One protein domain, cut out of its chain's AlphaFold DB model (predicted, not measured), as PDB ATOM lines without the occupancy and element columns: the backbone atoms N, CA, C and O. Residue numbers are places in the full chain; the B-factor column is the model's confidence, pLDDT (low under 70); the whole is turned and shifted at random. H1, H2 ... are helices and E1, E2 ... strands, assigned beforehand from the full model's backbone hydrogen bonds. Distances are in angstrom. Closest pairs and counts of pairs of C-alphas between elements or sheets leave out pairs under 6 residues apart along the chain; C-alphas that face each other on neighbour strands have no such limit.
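This is residues 84 to 150 of the 163 residues of an uncharacterized protein of Prosthecobacter fusiformis (UniProt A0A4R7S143). A small three-stranded sheet, E2, E1 and E3, makes one end of a long, loose chain of parts; the hairpin of E4 and E5 comes next, and the single short helix H1 makes the other end. Between sheet and hairpin runs a stretch with no named element, residues 107 to 118, and H1 comes near the hairpin but not the sheet. The printed part has 67 residues with five named strands and one named helix, in the order E1 E2 E3 E4 E5 H1; both sheets, E2 - E1 - E3 and E4 - E5, are antiparallel. The class is mixed, helices and strands, with under half of the residues in named elements. The whole is loose, with a radius of gyration of the C-alphas of 15.0 A, and elongated, spanning 44 by 25 by 19 A.

Find C-alpha 87 at (-51.897, -10.124, -24.138); from there E1 runs through residues 87 to 90. E2 is residues 93 to 96, 10.5 A long, and E3 is residues 104 to 106. Look next at residues 119 to 122 for E4, 10.5 A long, and at residues 125 to 131 for E5, the longest strand, 13.2 A from C-alpha 125 at (-47.203, 2.232, -26.743). H1, residues 142 to 149, covers 10.4 A and ends with C-alpha 149 at (-56.736, 19.801, -6.629).

Start at E1, the inner strand of its sheet. E1 and E2 form a hairpin, antiparallel at 140 degrees, where N 88 and O 95 are 2.8 A apart, within hydrogen-bond range. Between E3 and E1 you find N 105 of E3 and O 87 of E1 at 2.8 A, also within hydrogen-bond range, and the two strands are antiparallel at 138 degrees. E2 and E3 are the edge strands. E3 and E4 are apart. E4 and E5 form a second hairpin, antiparallel at 147 degrees, with N 130 and O 120 within range at 2.8 A. Going on to H1, its closest C-alpha pair with E5 is that of Ile 131 and Tyr 143, 7.3 A; with E4 it is that of Ile 119 and Phe 142, 7.5 A. H1 is not on the sheet of E2, E1 and E3. In H1 every O i to N i+4 pair is within hydrogen-bond range.

The two C-alphas farthest apart are those of Asn 92 and Ser 149, 45.0 A. The printed part has no cut. The link from E3 to E4 is long, with 12 residues; those from E1 to E2 and from E4 to E5 are tight. Mean pLDDT of the printed part is 90.2, and residues 135 to 139, between E5 and H1, are under 70.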
ATOM      1  N   ALA A  84     -43.730 -11.210 -22.312       96.06
ATOM      2  CA  ALA A  84     -44.134 -12.614 -22.223       96.06
ATOM      3  C   ALA A  84     -45.514 -12.804 -21.573       96.06
ATOM      4  O   ALA A  84     -46.219 -13.753 -21.902       96.06
ATOM      5  N   GLU A  85     -45.910 -11.902 -20.673       96.81
ATOM      6  CA  GLU A  85     -47.193 -11.976 -19.969       96.81
ATOM      7  C   GLU A  85     -48.284 -11.075 -20.565       96.81
ATOM      8  O   GLU A  85     -49.470 -11.275 -20.304       96.81
ATOM      9  N   THR A  86     -47.896 -10.108 -21.395       96.38
ATOM     10  CA  THR A  86     -48.809  -9.180 -22.069       96.38
ATOM     11  C   THR A  86     -49.665  -9.919 -23.097       96.38
ATOM     12  O   THR A  86     -49.176 -10.773 -23.838       96.38
ATOM     13  N   VAL A  87     -50.953  -9.569 -23.162       96.56
ATOM     14  CA  VAL A  87     -51.897 -10.124 -24.138       96.56
ATOM     15  C   VAL A  87     -52.049  -9.153 -25.301       96.56
ATOM     16  O   VAL A  87     -52.497  -8.013 -25.130       96.56
ATOM     17  N   PHE A  88     -51.706  -9.621 -26.490       95.69
ATOM     18  CA  PHE A  88     -51.787  -8.899 -27.750       95.69
ATOM     19  C   PHE A  88     -52.986  -9.379 -28.565       95.69
ATOM     20  O   PHE A  88     -53.463 -10.503 -28.411       95.69
ATOM     21  N   LYS A  89     -53.484  -8.518 -29.450       95.50
ATOM     22  CA  LYS A  89     -54.454  -8.921 -30.469       95.50
ATOM     23  C   LYS A  89     -53.736  -9.732 -31.546       95.50
ATOM     24  O   LYS A  89     -52.637  -9.367 -31.959       95.50
ATOM     25  N   SER A  90     -54.382 -10.786 -32.022       95.81
ATOM     26  CA  SER A  90     -53.898 -11.640 -33.104       95.81
ATOM     27  C   SER A  90     -54.991 -11.835 -34.163       95.81
ATOM     28  O   SER A  90     -56.168 -11.563 -33.896       95.81
ATOM     29  N   PRO A  91     -54.651 -12.335 -35.365       95.81
ATOM     30  CA  PRO A  91     -55.647 -12.634 -36.396       95.81
ATOM     31  C   PRO A  91     -56.724 -13.628 -35.939       95.81
ATOM     32  O   PRO A  91     -57.846 -13.591 -36.436       95.81
ATOM     33  N   ASN A  92     -56.390 -14.484 -34.969       94.81
ATOM     34  CA  ASN A  92     -57.261 -15.535 -34.445       94.81
ATOM     35  C   ASN A  92     -57.861 -15.192 -33.067       94.81
ATOM     36  O   ASN A  92     -58.440 -16.065 -32.424       94.81
ATOM     37  N   GLY A  93     -57.717 -13.946 -32.598       95.19
ATOM     38  CA  GLY A  93     -58.244 -13.487 -31.312       95.19
ATOM     39  C   GLY A  93     -57.192 -12.772 -30.470       95.19
ATOM     40  O   GLY A  93     -56.798 -11.644 -30.771       95.19
ATOM     41  N   GLU A  94     -56.783 -13.405 -29.376       96.56
ATOM     42  CA  GLU A  94     -55.866 -12.843 -28.385       96.56
ATOM     43  C   GLU A  94     -54.736 -13.840 -28.122       96.56
ATOM     44  O   GLU A  94     -54.978 -15.039 -27.998       96.56
ATOM     45  N   GLU A  95     -53.500 -13.356 -28.056       96.75
ATOM     46  CA  GLU A  95     -52.325 -14.194 -27.832       96.75
ATOM     47  C   GLU A  95     -51.394 -13.554 -26.808       96.75
ATOM     48  O   GLU A  95     -51.120 -12.353 -26.827       96.75
ATOM     49  N   LYS A  96     -50.920 -14.374 -25.875       97.31
ATOM     50  CA  LYS A  96     -50.013 -13.962 -24.811       97.31
ATOM     51  C   LYS A  96     -48.572 -14.039 -25.317       97.31
ATOM     52  O   LYS A  96     -48.185 -15.058 -25.878       97.31
ATOM     53  N   GLY A  97     -47.776 -12.992 -25.116       95.12
ATOM     54  CA  GLY A  97     -46.348 -13.026 -25.445       95.12
ATOM     55  C   GLY A  97     -45.970 -12.708 -26.892       95.12
ATOM     56  O   GLY A  97     -44.784 -12.533 -27.167       95.12
ATOM     57  N   VAL A  98     -46.937 -12.623 -27.811       94.31
ATOM     58  CA  VAL A  98     -46.671 -12.522 -29.255       94.31
ATOM     59  C   VAL A  98     -47.303 -11.262 -29.838       94.31
ATOM     60  O   VAL A  98     -48.521 -11.171 -29.978       94.31
ATOM     61  N   ASP A  99     -46.469 -10.286 -30.198       91.38
ATOM     62  CA  ASP A  99     -46.920  -9.038 -30.817       91.38
ATOM     63  C   ASP A  99     -47.050  -9.183 -32.341       91.38
ATOM     64  O   ASP A  99     -46.058  -9.213 -33.071       91.38
ATOM     65  N   HIS A 100     -48.292  -9.240 -32.827       90.94
ATOM     66  CA  HIS A 100     -48.621  -9.258 -34.260       90.94
ATOM     67  C   HIS A 100     -48.779  -7.852 -34.864       90.94
ATOM     68  O   HIS A 100     -49.236  -7.711 -35.998       90.94
ATOM     69  N   GLY A 101     -48.495  -6.786 -34.108       89.25
ATOM     70  CA  GLY A 101     -48.689  -5.398 -34.540       89.25
ATOM     71  C   GLY A 101     -50.157  -4.952 -34.603       89.25
ATOM     72  O   GLY A 101     -50.447  -3.843 -35.043       89.25
ATOM     73  N   MET A 102     -51.101  -5.781 -34.139       92.19
ATOM     74  CA  MET A 102     -52.545  -5.479 -34.132       92.19
ATOM     75  C   MET A 102     -53.001  -4.735 -32.863       92.19
ATOM     76  O   MET A 102     -54.173  -4.375 -32.718       92.19
ATOM     77  N   GLY A 103     -52.067  -4.481 -31.943       89.38
ATOM     78  CA  GLY A 103     -52.276  -3.738 -30.707       89.38
ATOM     79  C   GLY A 103     -52.383  -4.618 -29.463       89.38
ATOM     80  O   GLY A 103     -52.523  -5.835 -29.524       89.38
ATOM     81  N   ILE A 104     -52.328  -3.965 -28.303       91.75
ATOM     82  CA  ILE A 104     -52.330  -4.622 -26.990       91.75
ATOM     83  C   ILE A 104     -53.753  -4.681 -26.437       91.75
ATOM     84  O   ILE A 104     -54.463  -3.670 -26.487       91.75
ATOM     85  N   LYS A 105     -54.138  -5.840 -25.898       93.69
ATOM     86  CA  LYS A 105     -55.408  -6.067 -25.203       93.69
ATOM     87  C   LYS A 105     -55.276  -5.913 -23.687       93.69
ATOM     88  O   LYS A 105     -56.087  -5.203 -23.101       93.69
ATOM     89  N   LYS A 106     -54.280  -6.558 -23.072       95.06
ATOM     90  CA  LYS A 106     -54.009  -6.489 -21.627       95.06
ATOM     91  C   LYS A 106     -52.522  -6.264 -21.400       95.06
ATOM     92  O   LYS A 106     -51.708  -7.046 -21.881       95.06
ATOM     93  N   LEU A 107     -52.191  -5.198 -20.679       95.50
ATOM     94  CA  LEU A 107     -50.822  -4.844 -20.316       95.50
ATOM     95  C   LEU A 107     -50.435  -5.575 -19.029       95.50
ATOM     96  O   LEU A 107     -51.241  -5.652 -18.108       95.50
ATOM     97  N   ILE A 108     -49.210  -6.097 -18.966       96.38
ATOM     98  CA  ILE A 108     -48.610  -6.611 -17.732       96.38
ATOM     99  C   ILE A 108     -47.271  -5.917 -17.546       96.38
ATOM    100  O   ILE A 108     -46.457  -5.904 -18.467       96.38
ATOM    101  N   PHE A 109     -47.028  -5.359 -16.365       95.94
ATOM    102  CA  PHE A 109     -45.805  -4.614 -16.079       95.94
ATOM    103  C   PHE A 109     -44.875  -5.375 -15.133       95.94
ATOM    104  O   PHE A 109     -45.298  -6.234 -14.362       95.94
ATOM    105  N   PHE A 110     -43.591  -5.034 -15.190       95.50
ATOM    106  CA  PHE A 110     -42.613  -5.263 -14.137       95.50
ATOM    107  C   PHE A 110     -42.496  -3.964 -13.322       95.50
ATOM    108  O   PHE A 110     -41.765  -3.064 -13.743       95.50
ATOM    109  N   PRO A 111     -43.166  -3.832 -12.160       92.31
ATOM    110  CA  PRO A 111     -43.217  -2.564 -11.420       92.31
ATOM    111  C   PRO A 111     -41.841  -2.041 -11.028       92.31
ATOM    112  O   PRO A 111     -41.578  -0.852 -11.108       92.31
ATOM    113  N   LYS A 112     -40.921  -2.956 -10.704       93.38
ATOM    114  CA  LYS A 112     -39.529  -2.643 -10.349       93.38
ATOM    115  C   LYS A 112     -38.727  -1.981 -11.478       93.38
ATOM    116  O   LYS A 112     -37.613  -1.538 -11.233       93.38
ATOM    117  N   LEU A 113     -39.242  -1.995 -12.710       95.12
ATOM    118  CA  LEU A 113     -38.636  -1.349 -13.876       95.12
ATOM    119  C   LEU A 113     -39.285   0.001 -14.213       95.12
ATOM    120  O   LEU A 113     -38.841   0.660 -15.152       95.12
ATOM    121  N   ILE A 114     -40.342   0.398 -13.498       93.06
ATOM    122  CA  ILE A 114     -40.842   1.773 -13.526       93.06
ATOM    123  C   ILE A 114     -39.854   2.594 -12.698       93.06
ATOM    124  O   ILE A 114     -39.500   2.196 -11.589       93.06
ATOM    125  N   GLY A 115     -39.330   3.666 -13.288       89.56
ATOM    126  CA  GLY A 115     -38.313   4.488 -12.648       89.56
ATOM    127  C   GLY A 115     -38.886   5.422 -11.586       89.56
ATOM    128  O   GLY A 115     -39.809   5.097 -10.849       89.56
ATOM    129  N   ASP A 116     -38.301   6.605 -11.522       89.12
ATOM    130  CA  ASP A 116     -38.572   7.661 -10.551       89.12
ATOM    131  C   ASP A 116     -39.703   8.621 -10.951       89.12
ATOM    132  O   ASP A 116     -40.178   9.391 -10.118       89.12
ATOM    133  N   SER A 117     -40.151   8.595 -12.209       92.25
ATOM    134  CA  SER A 117     -41.222   9.464 -12.687       92.25
ATOM    135  C   SER A 117     -42.587   8.787 -12.625       92.25
ATOM    136  O   SER A 117     -42.789   7.707 -13.185       92.25
ATOM    137  N   TYR A 118     -43.558   9.479 -12.026       91.56
ATOM    138  CA  TYR A 118     -44.954   9.039 -12.015       91.56
ATOM    139  C   TYR A 118     -45.616   9.136 -13.382       91.56
ATOM    140  O   TYR A 118     -46.566   8.407 -13.621       91.56
ATOM    141  N   ILE A 119     -45.146  10.011 -14.276       94.69
ATOM    142  CA  ILE A 119     -45.701  10.184 -15.622       94.69
ATOM    143  C   ILE A 119     -44.647   9.732 -16.627       94.69
ATOM    144  O   ILE A 119     -43.554  10.285 -16.684       94.69
ATOM    145  N   PHE A 120     -44.964   8.744 -17.454       95.25
ATOM    146  CA  PHE A 120     -43.985   8.168 -18.371       95.25
ATOM    147  C   PHE A 120     -44.626   7.612 -19.641       95.25
ATOM    148  O   PHE A 120     -45.844   7.513 -19.783       95.25
ATOM    149  N   ARG A 121     -43.786   7.231 -20.600       94.81
ATOM    150  CA  ARG A 121     -44.170   6.475 -21.795       94.81
ATOM    151  C   ARG A 121     -43.558   5.082 -21.759       94.81
ATOM    152  O   ARG A 121     -42.517   4.863 -21.142       94.81
ATOM    153  N   ILE A 122     -44.158   4.154 -22.501       94.25
ATOM    154  CA  ILE A 122     -43.526   2.864 -22.800       94.25
ATOM    155  C   ILE A 122     -43.217   2.769 -24.300       94.25
ATOM    156  O   ILE A 122     -44.051   3.175 -25.119       94.25
ATOM    157  N   PRO A 123     -42.057   2.220 -24.700       90.50
ATOM    158  CA  PRO A 123     -41.652   2.156 -26.107       90.50
ATOM    159  C   PRO A 123     -42.677   1.481 -27.031       90.50
ATOM    160  O   PRO A 123     -42.851   1.900 -28.177       90.50
ATOM    161  N   GLN A 124     -43.373   0.461 -26.526       88.69
ATOM    162  CA  GLN A 124     -44.346  -0.355 -27.257       88.69
ATOM    163  C   GLN A 124     -45.718   0.331 -27.405       88.69
ATOM    164  O   GLN A 124     -46.548  -0.097 -28.205       88.69
ATOM    165  N   ARG A 125     -45.972   1.425 -26.673       87.62
ATOM    166  CA  ARG A 125     -47.203   2.232 -26.743       87.62
ATOM    167  C   ARG A 125     -46.867   3.719 -26.760       87.62
ATOM    168  O   ARG A 125     -47.229   4.474 -25.865       87.62
ATOM    169  N   LYS A 126     -46.236   4.155 -27.850       78.19
ATOM    170  CA  LYS A 126     -45.885   5.569 -28.070       78.19
ATOM    171  C   LYS A 126     -47.094   6.505 -28.026       78.19
ATOM    172  O   LYS A 126     -46.950   7.657 -27.655       78.19
ATOM    173  N   SER A 127     -48.278   5.997 -28.378       84.69
ATOM    174  CA  SER A 127     -49.525   6.761 -28.436       84.69
ATOM    175  C   SER A 127     -50.201   6.999 -27.079       84.69
ATOM    176  O   SER A 127     -51.370   7.373 -27.080       84.69
ATOM    177  N   ALA A 128     -49.554   6.688 -25.954       90.00
ATOM    178  CA  ALA A 128     -50.158   6.774 -24.630       90.00
ATOM    179  C   ALA A 128     -49.169   7.330 -23.601       90.00
ATOM    180  O   ALA A 128     -47.960   7.109 -23.697       90.00
ATOM    181  N   ILE A 129     -49.718   8.019 -22.607       93.56
ATOM    182  CA  ILE A 129     -49.019   8.445 -21.399       93.56
ATOM    183  C   ILE A 129     -49.518   7.560 -20.258       93.56
ATOM    184  O   ILE A 129     -50.720   7.338 -20.120       93.56
ATOM    185  N   PHE A 130     -48.582   7.031 -19.483       94.75
ATOM    186  CA  PHE A 130     -48.827   6.157 -18.348       94.75
ATOM    187  C   PHE A 130     -48.579   6.922 -17.065       94.75
ATOM    188  O   PHE A 130     -47.690   7.773 -17.009       94.75
ATOM    189  N   ILE A 131     -49.385   6.606 -16.057       94.50
ATOM    190  CA  ILE A 131     -49.284   7.204 -14.737       94.50
ATOM    191  C   ILE A 131     -49.181   6.073 -13.724       94.50
ATOM    192  O   ILE A 131     -50.038   5.192 -13.706       94.50
ATOM    193  N   ALA A 132     -48.107   6.078 -12.941       92.88
ATOM    194  CA  ALA A 132     -47.947   5.204 -11.790       92.88
ATOM    195  C   ALA A 132     -48.447   5.934 -10.542       92.88
ATOM    196  O   ALA A 132     -48.122   7.101 -10.329       92.88
ATOM    197  N   THR A 133     -49.238   5.234  -9.741       90.75
ATOM    198  CA  THR A 133     -49.792   5.718  -8.476       90.75
ATOM    199  C   THR A 133     -49.762   4.576  -7.472       90.75
ATOM    200  O   THR A 133     -49.859   3.409  -7.865       90.75
ATOM    201  N   ASP A 134     -49.578   4.911  -6.200       82.75
ATOM    202  CA  ASP A 134     -49.731   3.971  -5.094       82.75
ATOM    203  C   ASP A 134     -51.056   4.274  -4.384       82.75
ATOM    204  O   ASP A 134     -51.246   5.355  -3.825       82.75
ATOM    205  N   GLU A 135     -51.976   3.306  -4.384       66.69
ATOM    206  CA  GLU A 135     -53.281   3.441  -3.728       66.69
ATOM    207  C   GLU A 135     -53.184   3.648  -2.212       66.69
ATOM    208  O   GLU A 135     -54.158   4.077  -1.591       66.69
ATOM    209  N   SER A 136     -52.018   3.403  -1.601       66.69
ATOM    210  CA  SER A 136     -51.800   3.714  -0.189       66.69
ATOM    211  C   SER A 136     -51.979   5.207   0.128       66.69
ATOM    212  O   SER A 136     -52.191   5.555   1.292       66.69
ATOM    213  N   GLY A 137     -51.892   6.096  -0.875       61.19
ATOM    214  CA  GLY A 137     -52.043   7.546  -0.713       61.19
ATOM    215  C   GLY A 137     -50.964   8.179   0.172       61.19
ATOM    216  O   GLY A 137     -51.092   9.329   0.586       61.19
ATOM    217  N   THR A 138     -49.912   7.424   0.499       58.78
ATOM    218  CA  THR A 138     -48.806   7.872   1.356       58.78
ATOM    219  C   THR A 138     -47.779   8.712   0.601       58.78
ATOM    220  O   THR A 138     -46.987   9.417   1.227       58.78
ATOM    221  N   GLN A 139     -47.803   8.656  -0.731       64.56
ATOM    222  CA  GLN A 139     -46.927   9.407  -1.615       64.56
ATOM    223  C   GLN A 139     -47.749  10.425  -2.412       64.56
ATOM    224  O   GLN A 139     -48.789  10.091  -2.978       64.56
ATOM    225  N   GLU A 140     -47.280  11.671  -2.468       79.06
ATOM    226  CA  GLU A 140     -47.865  12.722  -3.310       79.06
ATOM    227  C   GLU A 140     -47.528  12.459  -4.789       79.06
ATOM    228  O   GLU A 140     -46.670  13.109  -5.387       79.06
ATOM    229  N   ASP A 141     -48.159  11.443  -5.377       89.44
ATOM    230  CA  ASP A 141     -48.063  11.174  -6.808       89.44
ATOM    231  C   ASP A 141     -48.972  12.106  -7.628       89.44
ATOM    232  O   ASP A 141     -49.880  12.773  -7.118       89.44
ATOM    233  N   PHE A 142     -48.729  12.154  -8.940       92.50
ATOM    234  CA  PHE A 142     -49.476  13.028  -9.845       92.50
ATOM    235  C   PHE A 142     -50.992  12.777  -9.810       92.50
ATOM    236  O   PHE A 142     -51.772  13.727  -9.878       92.50
ATOM    237  N   TYR A 143     -51.421  11.516  -9.733       92.94
ATOM    238  CA  TYR A 143     -52.841  11.174  -9.773       92.94
ATOM    239  C   TYR A 143     -53.553  11.640  -8.501       92.94
ATOM    240  O   TYR A 143     -54.614  12.262  -8.579       92.94
ATOM    241  N   THR A 144     -52.939  11.420  -7.342       91.56
ATOM    242  CA  THR A 144     -53.445  11.857  -6.041       91.56
ATOM    243  C   THR A 144     -53.548  13.379  -5.981       91.56
ATOM    244  O   THR A 144     -54.622  13.912  -5.685       91.56
ATOM    245  N   LEU A 145     -52.484  14.092  -6.370       92.00
ATOM    246  CA  LEU A 145     -52.483  15.556  -6.456       92.00
ATOM    247  C   LEU A 145     -53.580  16.068  -7.400       92.00
ATOM    248  O   LEU A 145     -54.306  17.009  -7.075       92.00
ATOM    249  N   TYR A 146     -53.764  15.404  -8.545       92.31
ATOM    250  CA  TYR A 146     -54.781  15.790  -9.519       92.31
ATOM    251  C   TYR A 146     -56.182  15.675  -8.917       92.31
ATOM    252  O   TYR A 146     -56.989  16.598  -9.031       92.31
ATOM    253  N   LYS A 147     -56.463  14.578  -8.210       90.56
ATOM    254  CA  LYS A 147     -57.762  14.346  -7.569       90.56
ATOM    255  C   LYS A 147     -58.048  15.348  -6.452       90.56
ATOM    256  O   LYS A 147     -59.174  15.836  -6.375       90.56
ATOM    257  N   VAL A 148     -57.053  15.673  -5.628       90.56
ATOM    258  CA  VAL A 148     -57.202  16.615  -4.504       90.56
ATOM    259  C   VAL A 148     -57.352  18.060  -4.984       90.56
ATOM    260  O   VAL A 148     -58.133  18.815  -4.411       90.56
ATOM    261  N   SER A 149     -56.676  18.440  -6.072       88.81
ATOM    262  CA  SER A 149     -56.736  19.801  -6.629       88.81
ATOM    263  C   SER A 149     -58.117  20.211  -7.165       88.81
ATOM    264  O   SER A 149     -58.374  21.395  -7.377       88.81
ATOM    265  N   GLY A 150     -59.007  19.247  -7.432       85.94
ATOM    266  CA  GLY A 150     -60.309  19.492  -8.061       85.94
ATOM    267  C   GLY A 150     -60.234  19.899  -9.539       85.94
ATOM    268  O   GLY A 150     -61.253  20.284 -10.121       85.94
TER     269      GLY A 150